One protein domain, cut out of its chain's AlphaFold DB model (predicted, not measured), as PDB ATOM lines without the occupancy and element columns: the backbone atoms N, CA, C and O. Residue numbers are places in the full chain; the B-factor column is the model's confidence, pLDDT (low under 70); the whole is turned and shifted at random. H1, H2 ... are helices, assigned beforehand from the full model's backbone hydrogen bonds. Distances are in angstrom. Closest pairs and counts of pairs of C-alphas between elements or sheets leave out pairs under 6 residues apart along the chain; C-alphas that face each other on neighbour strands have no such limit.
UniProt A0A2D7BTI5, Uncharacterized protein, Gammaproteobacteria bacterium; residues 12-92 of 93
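AT A GLANCE: This is residues 12 to 92 of the 93 residues of an uncharacterized protein of Gammaproteobacteria bacterium (UniProt A0A2D7BTI5). One long straight helix, H2, makes a beam, with the short H1 set at a corner at its first end and H3 crossing it nearer its last end. Beyond H3, H4 sticks out on its own, and with H1 and H2 it makes an open, flat frame with two unequal arms. The printed part has 81 residues with four named helices, H1 to H4 in chain order, and no named strand; its class is all helix. It is extended, with a radius of gyration of the C-alphas of 18.5 A and spans of 51 by 42 by 14 A.

IN THESE COORDINATES: Find C-alpha 12 at (19.232, -20.645, -35.080), where H1, residues 12 to 18, begins. H2, residues 24 to 53, starts at C-alpha 24, (26.259, -31.025, -35.501), and runs 44.0 A. H3 holds residues 62 to 71, over 14.2 A. H4, residues 78 to 90, runs 18.5 A to C-alpha 90 at (54.167, 3.249, -30.963).

HOW THE PARTS SIT: Look first at Glu 18 and Pro 24, the closest C-alphas of H1 and H2, 5.8 A apart. The two helices only just touch, with 3 pairs of C-alphas within 8 A, and only at the corner, about perpendicular at 81 degrees. H2 touches H3 with residues 40 to 48 alone; their closest C-alphas, Tyr 44 and Val 66, are 5.6 A apart. Their lines are about perpendicular, only just, at 71 degrees. H4 is apart from H1, H2 and H3. Every O i to N i+4 pair is within hydrogen-bond range in H1, H2 and H4, and 5 of 6 are in H3.

THE WHOLE: The C-alphas farthest apart, Ala 12 and Gly 55, are 53.9 A apart. Residues 29 to 39, within H2, and 76 to 92, of which 78 to 90 belong to H4, stand free. The printed part has no cut and no long link. Mean pLDDT of the printed part is 95.8, and no printed residue is under 70.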
ATOM      1  N   ALA A  12      19.375 -20.815 -33.636       98.31
ATOM      2  CA  ALA A  12      19.232 -20.645 -35.080       98.31
ATOM      3  C   ALA A  12      20.445 -21.191 -35.854       98.31
ATOM      4  O   ALA A  12      20.271 -21.847 -36.881       98.31
ATOM      5  N   MET A  13      21.669 -20.962 -35.361       97.25
ATOM      6  CA  MET A  13      22.889 -21.512 -35.963       97.25
ATOM      7  C   MET A  13      22.957 -23.031 -35.808       97.25
ATOM      8  O   MET A  13      23.309 -23.719 -36.765       97.25
ATOM      9  N   TYR A  14      22.580 -23.558 -34.640       97.19
ATOM     10  CA  TYR A  14      22.521 -25.001 -34.412       97.19
ATOM     11  C   TYR A  14      21.531 -25.658 -35.378       97.19
ATOM     12  O   TYR A  14      21.878 -26.610 -36.076       97.19
ATOM     13  N   LYS A  15      20.331 -25.079 -35.518       97.44
ATOM     14  CA  LYS A  15      19.308 -25.577 -36.442       97.44
ATOM     15  C   LYS A  15      19.743 -25.514 -37.905       97.44
ATOM     16  O   LYS A  15      19.427 -26.412 -38.682       97.44
ATOM     17  N   ALA A  16      20.468 -24.466 -38.289       97.44
ATOM     18  CA  ALA A  16      21.053 -24.373 -39.620       97.44
ATOM     19  C   ALA A  16      22.102 -25.474 -39.852       97.44
ATOM     20  O   ALA A  16      22.110 -26.087 -40.918       97.44
ATOM     21  N   LEU A  17      22.941 -25.782 -38.858       96.00
ATOM     22  CA  LEU A  17      23.954 -26.833 -38.972       96.00
ATOM     23  C   LEU A  17      23.336 -28.235 -39.086       96.00
ATOM     24  O   LEU A  17      23.819 -29.037 -39.880       96.00
ATOM     25  N   GLU A  18      22.216 -28.500 -38.403       97.88
ATOM     26  CA  GLU A  18      21.444 -29.747 -38.567       97.88
ATOM     27  C   GLU A  18      20.979 -29.992 -40.017       97.88
ATOM     28  O   GLU A  18      20.721 -31.132 -40.400       97.88
ATOM     29  N   SER A  19      20.875 -28.950 -40.853       97.00
ATOM     30  CA  SER A  19      20.552 -29.120 -42.280       97.00
ATOM     31  C   SER A  19      21.725 -29.649 -43.115       97.00
ATOM     32  O   SER A  19      21.507 -30.239 -44.172       97.00
ATOM     33  N   ALA A  20      22.961 -29.450 -42.645       95.31
ATOM     34  CA  ALA A  20      24.192 -29.844 -43.328       95.31
ATOM     35  C   ALA A  20      24.867 -31.075 -42.694       95.31
ATOM     36  O   ALA A  20      25.672 -31.734 -43.352       95.31
ATOM     37  N   ALA A  21      24.548 -31.393 -41.436       96.75
ATOM     38  CA  ALA A  21      25.137 -32.493 -40.683       96.75
ATOM     39  C   ALA A  21      24.094 -33.200 -39.803       96.75
ATOM     40  O   ALA A  21      23.355 -32.557 -39.066       96.75
ATOM     41  N   SER A  22      24.086 -34.536 -39.827       95.69
ATOM     42  CA  SER A  22      23.200 -35.346 -38.975       95.69
ATOM     43  C   SER A  22      23.578 -35.306 -37.492       95.69
ATOM     44  O   SER A  22      22.727 -35.548 -36.644       95.69
ATOM     45  N   ASP A  23      24.847 -35.021 -37.191       96.81
ATOM     46  CA  ASP A  23      25.362 -34.764 -35.846       96.81
ATOM     47  C   ASP A  23      26.186 -33.462 -35.881       96.81
ATOM     48  O   ASP A  23      27.353 -33.473 -36.295       96.81
ATOM     49  N   PRO A  24      25.584 -32.319 -35.501       95.19
ATOM     50  CA  PRO A  24      26.259 -31.025 -35.501       95.19
ATOM     51  C   PRO A  24      27.525 -30.979 -34.635       95.19
ATOM     52  O   PRO A  24      28.481 -30.284 -34.982       95.19
ATOM     53  N   ALA A  25      27.544 -31.706 -33.514       92.69
ATOM     54  CA  ALA A  25      28.649 -31.658 -32.565       92.69
ATOM     55  C   ALA A  25      29.872 -32.416 -33.098       92.69
ATOM     56  O   ALA A  25      30.980 -31.875 -33.088       92.69
ATOM     57  N   GLU A  26      29.677 -33.630 -33.620       95.56
ATOM     58  CA  GLU A  26      30.781 -34.398 -34.211       95.56
ATOM     59  C   GLU A  26      31.296 -33.745 -35.501       95.56
ATOM     60  O   GLU A  26      32.507 -33.733 -35.752       95.56
ATOM     61  N   TRP A  27      30.405 -33.130 -36.289       95.56
ATOM     62  CA  TRP A  27      30.814 -32.346 -37.455       95.56
ATOM     63  C   TRP A  27      31.710 -31.171 -37.053       95.56
ATOM     64  O   TRP A  27      32.795 -31.006 -37.612       95.56
ATOM     65  N   ALA A  28      31.303 -30.386 -36.048       94.62
ATOM     66  CA  ALA A  28      32.079 -29.240 -35.578       94.62
ATOM     67  C   ALA A  28      33.449 -29.664 -35.031       94.62
ATOM     68  O   ALA A  28      34.466 -29.051 -35.360       94.62
ATOM     69  N   LYS A  29      33.496 -30.754 -34.256       93.94
ATOM     70  CA  LYS A  29      34.747 -31.342 -33.765       93.94
ATOM     71  C   LYS A  29      35.668 -31.748 -34.917       93.94
ATOM     72  O   LYS A  29      36.828 -31.343 -34.931       93.94
ATOM     73  N   SER A  30      35.149 -32.471 -35.909       94.69
ATOM     74  CA  SER A  30      35.922 -32.899 -37.084       94.69
ATOM     75  C   SER A  30      36.448 -31.712 -37.894       94.69
ATOM     76  O   SER A  30      37.595 -31.724 -38.340       94.69
ATOM     77  N   ALA A  31      35.637 -30.661 -38.057       95.31
ATOM     78  CA  ALA A  31      36.040 -29.441 -38.750       95.31
ATOM     79  C   ALA A  31      37.202 -28.732 -38.032       95.31
ATOM     80  O   ALA A  31      38.166 -28.307 -38.675       95.31
ATOM     81  N   ILE A  32      37.150 -28.650 -36.698       95.50
ATOM     82  CA  ILE A  32      38.235 -28.091 -35.882       95.50
ATOM     83  C   ILE A  32      39.491 -28.966 -35.981       95.50
ATOM     84  O   ILE A  32      40.576 -28.442 -36.229       95.50
ATOM     85  N   GLU A  33      39.364 -30.288 -35.839       95.31
ATOM     86  CA  GLU A  33      40.495 -31.221 -35.927       95.31
ATOM     87  C   GLU A  33      41.200 -31.149 -37.284       95.31
ATOM     88  O   GLU A  33      42.433 -31.111 -37.337       95.31
ATOM     89  N   LEU A  34      40.434 -31.076 -38.378       97.19
ATOM     90  CA  LEU A  34      40.984 -30.914 -39.719       97.19
ATOM     91  C   LEU A  34      41.778 -29.611 -39.824       97.19
ATOM     92  O   LEU A  34      42.933 -29.631 -40.249       97.19
ATOM     93  N   ARG A  35      41.202 -28.496 -39.364       96.62
ATOM     94  CA  ARG A  35      41.875 -27.195 -39.414       96.62
ATOM     95  C   ARG A  35      43.153 -27.173 -38.575       96.62
ATOM     96  O   ARG A  35      44.159 -26.607 -39.002       96.62
ATOM     97  N   CYS A  36      43.131 -27.802 -37.399       96.38
ATOM     98  CA  CYS A  36      44.314 -27.958 -36.557       96.38
ATOM     99  C   CYS A  36      45.395 -28.786 -37.257       96.38
ATOM    100  O   CYS A  36      46.559 -28.389 -37.240       96.38
ATOM    101  N   ARG A  37      45.024 -29.903 -37.898       96.44
ATOM    102  CA  ARG A  37      45.967 -30.752 -38.635       96.44
ATOM    103  C   ARG A  37      46.598 -30.009 -39.808       96.44
ATOM    104  O   ARG A  37      47.806 -30.071 -39.958       96.44
ATOM    105  N   GLU A  38      45.819 -29.275 -40.597       97.75
ATOM    106  CA  GLU A  38      46.351 -28.501 -41.727       97.75
ATOM    107  C   GLU A  38      47.410 -27.487 -41.285       97.75
ATOM    108  O   GLU A  38      48.514 -27.472 -41.826       97.75
ATOM    109  N   ALA A  39      47.100 -26.674 -40.269       96.94
ATOM    110  CA  ALA A  39      48.037 -25.678 -39.754       96.94
ATOM    111  C   ALA A  39      49.303 -26.333 -39.171       96.94
ATOM    112  O   ALA A  39      50.418 -25.855 -39.370       96.94
ATOM    113  N   TYR A  40      49.134 -27.451 -38.468       97.38
ATOM    114  CA  TYR A  40      50.228 -28.231 -37.903       97.38
ATOM    115  C   TYR A  40      51.126 -28.856 -38.987       97.38
ATOM    116  O   TYR A  40      52.353 -28.836 -38.873       97.38
ATOM    117  N   ASP A  41      50.536 -29.370 -40.067       97.94
ATOM    118  CA  ASP A  41      51.244 -29.949 -41.208       97.94
ATOM    119  C   ASP A  41      52.030 -28.890 -41.991       97.94
ATOM    120  O   ASP A  41      53.172 -29.138 -42.379       97.94
ATOM    121  N   GLU A  42      51.446 -27.709 -42.189       97.19
ATOM    122  CA  GLU A  42      52.090 -26.566 -42.841       97.19
ATOM    123  C   GLU A  42      53.329 -26.092 -42.067       97.19
ATOM    124  O   GLU A  42      54.417 -25.968 -42.643       97.19
ATOM    125  N   ILE A  43      53.191 -25.898 -40.751       97.94
ATOM    126  CA  ILE A  43      54.307 -25.498 -39.884       97.94
ATOM    127  C   ILE A  43      55.396 -26.566 -39.895       97.94
ATOM    128  O   ILE A  43      56.567 -26.245 -40.074       97.94
ATOM    129  N   TYR A  44      55.037 -27.840 -39.750       98.00
ATOM    130  CA  TYR A  44      56.018 -28.921 -39.776       98.00
ATOM    131  C   TYR A  44      56.844 -28.927 -41.063       98.00
ATOM    132  O   TYR A  44      58.068 -28.979 -40.990       98.00
ATOM    133  N   ARG A  45      56.193 -28.857 -42.232       96.62
ATOM    134  CA  ARG A  45      56.886 -28.916 -43.526       96.62
ATOM    135  C   ARG A  45      57.900 -27.785 -43.666       96.62
ATOM    136  O   ARG A  45      59.070 -28.046 -43.911       96.62
ATOM    137  N   THR A  46      57.454 -26.554 -43.431       96.81
ATOM    138  CA  THR A  46      58.316 -25.364 -43.515       96.81
ATOM    139  C   THR A  46      59.446 -25.385 -42.483       96.81
ATOM    140  O   THR A  46      60.566 -24.973 -42.775       96.81
ATOM    141  N   THR A  47      59.188 -25.916 -41.287       97.62
ATOM    142  CA  THR A  47      60.187 -26.000 -40.215       97.62
ATOM    143  C   THR A  47      61.250 -27.060 -40.505       97.62
ATOM    144  O   THR A  47      62.427 -26.821 -40.247       97.62
ATOM    145  N   VAL A  48      60.878 -28.226 -41.046       97.31
ATOM    146  CA  VAL A  48      61.856 -29.261 -41.428       97.31
ATOM    147  C   VAL A  48      62.826 -28.725 -42.473       97.31
ATOM    148  O   VAL A  48      64.032 -28.892 -42.304       97.31
ATOM    149  N   ASP A  49      62.319 -28.031 -43.493       97.00
ATOM    150  CA  ASP A  49      63.168 -27.392 -44.500       97.00
ATOM    151  C   ASP A  49      64.134 -26.399 -43.832       97.00
ATOM    152  O   ASP A  49      65.336 -26.422 -44.099       97.00
ATOM    153  N   ARG A  50      63.648 -25.622 -42.855       97.12
ATOM    154  CA  ARG A  50      64.476 -24.683 -42.091       97.12
ATOM    155  C   ARG A  50      65.585 -25.356 -41.275       97.12
ATOM    156  O   ARG A  50      66.707 -24.855 -41.261       97.12
ATOM    157  N   TYR A  51      65.316 -26.489 -40.621       97.88
ATOM    158  CA  TYR A  51      66.362 -27.258 -39.927       97.88
ATOM    159  C   TYR A  51      67.468 -27.701 -40.887       97.88
ATOM    160  O   TYR A  51      68.648 -27.609 -40.545       97.88
ATOM    161  N   LEU A  52      67.092 -28.167 -42.083       96.81
ATOM    162  CA  LEU A  52      68.043 -28.610 -43.101       96.81
ATOM    163  C   LEU A  52      68.880 -27.440 -43.639       96.81
ATOM    164  O   LEU A  52      70.089 -27.590 -43.800       96.81
ATOM    165  N   GLU A  53      68.263 -26.276 -43.860       97.25
ATOM    166  CA  GLU A  53      68.949 -25.044 -44.275       97.25
ATOM    167  C   GLU A  53      69.955 -24.545 -43.230       97.25
ATOM    168  O   GLU A  53      71.059 -24.131 -43.583       97.25
ATOM    169  N   GLU A  54      69.599 -24.599 -41.945       96.88
ATOM    170  CA  GLU A  54      70.480 -24.169 -40.850       96.88
ATOM    171  C   GLU A  54      71.508 -25.245 -40.441       96.88
ATOM    172  O   GLU A  54      72.367 -24.990 -39.597       96.88
ATOM    173  N   GLY A  55      71.458 -26.444 -41.039       96.88
ATOM    174  CA  GLY A  55      72.366 -27.552 -40.725       96.88
ATOM    175  C   GLY A  55      72.169 -28.127 -39.317       96.88
ATOM    176  O   GLY A  55      73.114 -28.644 -38.716       96.88
ATOM    177  N   ILE A  56      70.955 -28.019 -38.774       95.94
ATOM    178  CA  ILE A  56      70.591 -28.453 -37.422       95.94
ATOM    179  C   ILE A  56      69.900 -29.821 -37.496       95.94
ATOM    180  O   ILE A  56      69.097 -30.091 -38.389       95.94
ATOM    181  N   THR A  57      70.179 -30.697 -36.527       96.81
ATOM    182  CA  THR A  57      69.507 -31.997 -36.408       96.81
ATOM    183  C   THR A  57      67.998 -31.830 -36.241       96.81
ATOM    184  O   THR A  57      67.542 -31.164 -35.311       96.81
ATOM    185  N   VAL A  58      67.229 -32.495 -37.105       96.75
ATOM    186  CA  VAL A  58      65.764 -32.520 -37.038       96.75
ATOM    187  C   VAL A  58      65.314 -33.373 -35.837       96.75
ATOM    188  O   VAL A  58      65.767 -34.516 -35.715       96.75
ATOM    189  N   PRO A  59      64.436 -32.861 -34.952       97.25
ATOM    190  CA  PRO A  59      63.857 -33.642 -33.860       97.25
ATOM    191  C   PRO A  59      63.091 -34.893 -34.320       97.25
ATOM    192  O   PRO A  59      62.722 -35.047 -35.484       97.25
ATOM    193  N   SER A  60      62.836 -35.800 -33.376       95.31
ATOM    194  CA  SER A  60      62.320 -37.146 -33.664       95.31
ATOM    195  C   SER A  60      60.808 -37.217 -33.876       95.31
ATOM    196  O   SER A  60      60.303 -38.193 -34.433       95.31
ATOM    197  N   SER A  61      60.078 -36.191 -33.439       97.00
ATOM    198  CA  SER A  61      58.630 -36.126 -33.561       97.00
ATOM    199  C   SER A  61      58.170 -34.799 -34.146       97.00
ATOM    200  O   SER A  61      58.793 -33.748 -33.997       97.00
ATOM    201  N   LYS A  62      57.016 -34.852 -34.802       96.38
ATOM    202  CA  LYS A  62      56.396 -33.680 -35.403       96.38
ATOM    203  C   LYS A  62      55.952 -32.649 -34.357       96.38
ATOM    204  O   LYS A  62      56.060 -31.455 -34.613       96.38
ATOM    205  N   ASP A  63      55.544 -33.102 -33.169       96.81
ATOM    206  CA  ASP A  63      55.188 -32.223 -32.049       96.81
ATOM    207  C   ASP A  63      56.399 -31.419 -31.576       96.81
ATOM    208  O   ASP A  63      56.300 -30.204 -31.422       96.81
ATOM    209  N   GLU A  64      57.547 -32.080 -31.396       97.44
ATOM    210  CA  GLU A  64      58.799 -31.415 -31.023       97.44
ATOM    211  C   GLU A  64      59.208 -30.384 -32.074       97.44
ATOM    212  O   GLU A  64      59.537 -29.260 -31.716       97.44
ATOM    213  N   ILE A  65      59.121 -30.735 -33.360       98.00
ATOM    214  CA  ILE A  65      59.454 -29.834 -34.473       98.00
ATOM    215  C   ILE A  65      58.577 -28.582 -34.451       98.00
ATOM    216  O   ILE A  65      59.089 -27.467 -34.507       98.00
ATOM    217  N   VAL A  66      57.255 -28.750 -34.354       97.88
ATOM    218  CA  VAL A  66      56.319 -27.620 -34.375       97.88
ATOM    219  C   VAL A  66      56.507 -26.733 -33.149       97.88
ATOM    220  O   VAL A  66      56.539 -25.514 -33.284       97.88
ATOM    221  N   LEU A  67      56.654 -27.314 -31.956       97.12
ATOM    222  CA  LEU A  67      56.861 -26.542 -30.729       97.12
ATOM    223  C   LEU A  67      58.208 -25.806 -30.731       97.12
ATOM    224  O   LEU A  67      58.248 -24.628 -30.381       97.12
ATOM    225  N   ASP A  68      59.284 -26.459 -31.173       97.62
ATOM    226  CA  ASP A  68      60.615 -25.848 -31.242       97.62
ATOM    227  C   ASP A  68      60.656 -24.705 -32.272       97.62
ATOM    228  O   ASP A  68      61.302 -23.688 -32.027       97.62
ATOM    229  N   ALA A  69      59.879 -24.783 -33.362       97.94
ATOM    230  CA  ALA A  69      59.719 -23.672 -34.307       97.94
ATOM    231  C   ALA A  69      59.219 -22.382 -33.630       97.94
ATOM    232  O   ALA A  69      59.706 -21.288 -33.933       97.94
ATOM    233  N   PHE A  70      58.271 -22.505 -32.692       97.81
ATOM    234  CA  PHE A  70      57.789 -21.376 -31.891       97.81
ATOM    235  C   PHE A  70      58.818 -20.938 -30.846       97.81
ATOM    236  O   PHE A  70      59.008 -19.740 -30.650       97.81
ATOM    237  N   THR A  71      59.511 -21.878 -30.194       97.06
ATOM    238  CA  THR A  71      60.568 -21.563 -29.216       97.06
ATOM    239  C   THR A  71      61.728 -20.794 -29.845       97.06
ATOM    240  O   THR A  71      62.240 -19.857 -29.236       97.06
ATOM    241  N   ARG A  72      62.115 -21.137 -31.077       95.69
ATOM    242  CA  ARG A  72      63.169 -20.450 -31.841       95.69
ATOM    243  C   ARG A  72      62.713 -19.145 -32.487       95.69
ATOM    244  O   ARG A  72      63.540 -18.414 -33.022       95.69
ATOM    245  N   GLY A  73      61.411 -18.861 -32.474       95.81
ATOM    246  CA  GLY A  73      60.831 -17.695 -33.138       95.81
ATOM    247  C   GLY A  73      60.837 -17.775 -34.669       95.81
ATOM    248  O   GLY A  73      60.586 -16.763 -35.321       95.81
ATOM    249  N   TRP A  74      61.096 -18.952 -35.250       96.06
ATOM    250  CA  TRP A  74      60.973 -19.179 -36.695       96.06
ATOM    251  C   TRP A  74      59.521 -19.053 -37.153       96.06
ATOM    252  O   TRP A  74      59.241 -18.547 -38.238       96.06
ATOM    253  N   VAL A  75      58.593 -19.471 -36.292       97.25
ATOM    254  CA  VAL A  75      57.158 -19.275 -36.470       97.25
ATOM    255  C   VAL A  75      56.629 -18.440 -35.315       97.25
ATOM    256  O   VAL A  75      56.981 -18.646 -34.156       97.25
ATOM    257  N   LYS A  76      55.752 -17.489 -35.638       96.31
ATOM    258  CA  LYS A  76      55.075 -16.637 -34.658       96.31
ATOM    259  C   LYS A  76      53.581 -16.915 -34.663       96.31
ATOM    260  O   LYS A  76      52.973 -17.138 -35.712       96.31
ATOM    261  N   THR A  77      52.970 -16.865 -33.490       96.50
ATOM    262  CA  THR A  77      51.512 -16.804 -33.368       96.50
ATOM    263  C   THR A  77      50.993 -15.482 -33.934       96.50
ATOM    264  O   THR A  77      51.730 -14.502 -34.052       96.50
ATOM    265  N   VAL A  78      49.703 -15.436 -34.276       94.88
ATOM    266  CA  VAL A  78      49.058 -14.181 -34.700       94.88
ATOM    267  C   VAL A  78      49.175 -13.121 -33.601       94.88
ATOM    268  O   VAL A  78      49.510 -11.985 -33.900       94.88
ATOM    269  N   ALA A  79      48.979 -13.502 -32.335       96.25
ATOM    270  CA  ALA A  79      49.094 -12.583 -31.204       96.25
ATOM    271  C   ALA A  79      50.492 -11.954 -31.097       96.25
ATOM    272  O   ALA A  79      50.595 -10.749 -30.906       96.25
ATOM    273  N   GLN A  80      51.557 -12.744 -31.283       96.00
ATOM    274  CA  GLN A  80      52.929 -12.222 -31.309       96.00
ATOM    275  C   GLN A  80      53.142 -11.239 -32.464       96.00
ATOM    276  O   GLN A  80      53.691 -10.168 -32.244       96.00
ATOM    277  N   ARG A  81      52.672 -11.563 -33.678       95.62
ATOM    278  CA  ARG A  81      52.782 -10.641 -34.823       95.62
ATOM    279  C   ARG A  81      52.015  -9.339 -34.608       95.62
ATOM    280  O   ARG A  81      52.499  -8.290 -35.011       95.62
ATOM    281  N   ASN A  82      50.835  -9.410 -33.996       95.25
ATOM    282  CA  ASN A  82      50.037  -8.225 -33.700       95.25
ATOM    283  C   ASN A  82      50.728  -7.345 -32.652       95.25
ATOM    284  O   ASN A  82      50.844  -6.151 -32.873       95.25
ATOM    285  N   ALA A  83      51.248  -7.936 -31.571       95.12
ATOM    286  CA  ALA A  83      51.979  -7.189 -30.548       95.12
ATOM    287  C   ALA A  83      53.216  -6.479 -31.124       95.12
ATOM    288  O   ALA A  83      53.433  -5.308 -30.853       95.12
ATOM    289  N   GLU A  84      53.984  -7.157 -31.983       93.25
ATOM    290  CA  GLU A  84      55.142  -6.547 -32.654       93.25
ATOM    291  C   GLU A  84      54.754  -5.382 -33.572       93.25
ATOM    292  O   GLU A  84      55.491  -4.405 -33.676       93.25
ATOM    293  N   PHE A  85      53.608  -5.485 -34.247       93.69
ATOM    294  CA  PHE A  85      53.095  -4.413 -35.093       93.69
ATOM    295  C   PHE A  85      52.644  -3.202 -34.267       93.69
ATOM    296  O   PHE A  85      52.957  -2.072 -34.635       93.69
ATOM    297  N   ASP A  86      51.950  -3.437 -33.151       93.31
ATOM    298  CA  ASP A  86      51.519  -2.380 -32.235       93.31
ATOM    299  C   ASP A  86      52.739  -1.651 -31.631       93.31
ATOM    300  O   ASP A  86      52.806  -0.424 -31.684       93.31
ATOM    301  N   ASP A  87      53.763  -2.391 -31.186       93.06
ATOM    302  CA  ASP A  87      55.025  -1.822 -30.686       93.06
ATOM    303  C   ASP A  87      55.751  -0.978 -31.761       93.06
ATOM    304  O   ASP A  87      56.333   0.069 -31.465       93.06
ATOM    305  N   GLU A  88      55.730  -1.411 -33.030       91.44
ATOM    306  CA  GLU A  88      56.341  -0.670 -34.143       91.44
ATOM    307  C   GLU A  88      55.589   0.633 -34.462       91.44
ATOM    308  O   GLU A  88      56.217   1.629 -34.839       91.44
ATOM    309  N   LEU A  89      54.261   0.642 -34.326       89.69
ATOM    310  CA  LEU A  89      53.456   1.855 -34.475       89.69
ATOM    311  C   LEU A  89      53.772   2.864 -33.368       89.69
ATOM    312  O   LEU A  89      54.003   4.036 -33.675       89.69
ATOM    313  N   ASP A  90      53.855   2.406 -32.119       88.56
ATOM    314  CA  ASP A  90      54.167   3.249 -30.963       88.56
ATOM    315  C   ASP A  90      55.592   3.820 -31.031       88.56
ATOM    316  O   ASP A  90      55.816   4.976 -30.681       88.56
ATOM    317  N   ALA A  91      56.563   3.060 -31.550       86.88
ATOM    318  CA  ALA A  91      57.943   3.528 -31.711       86.88
ATOM    319  C   ALA A  91      58.125   4.602 -32.806       86.88
ATOM    320  O   ALA A  91      59.181   5.239 -32.874       86.88
ATOM    321  N   LYS A  92      57.138   4.779 -33.695       76.12
ATOM    322  CA  LYS A  92      57.161   5.763 -34.794       76.12
ATOM    323  C   LYS A  92      56.349   7.033 -34.503       76.12
ATOM    324  O   LYS A  92      56.423   7.958 -35.317       76.12
TER     325      LYS A  92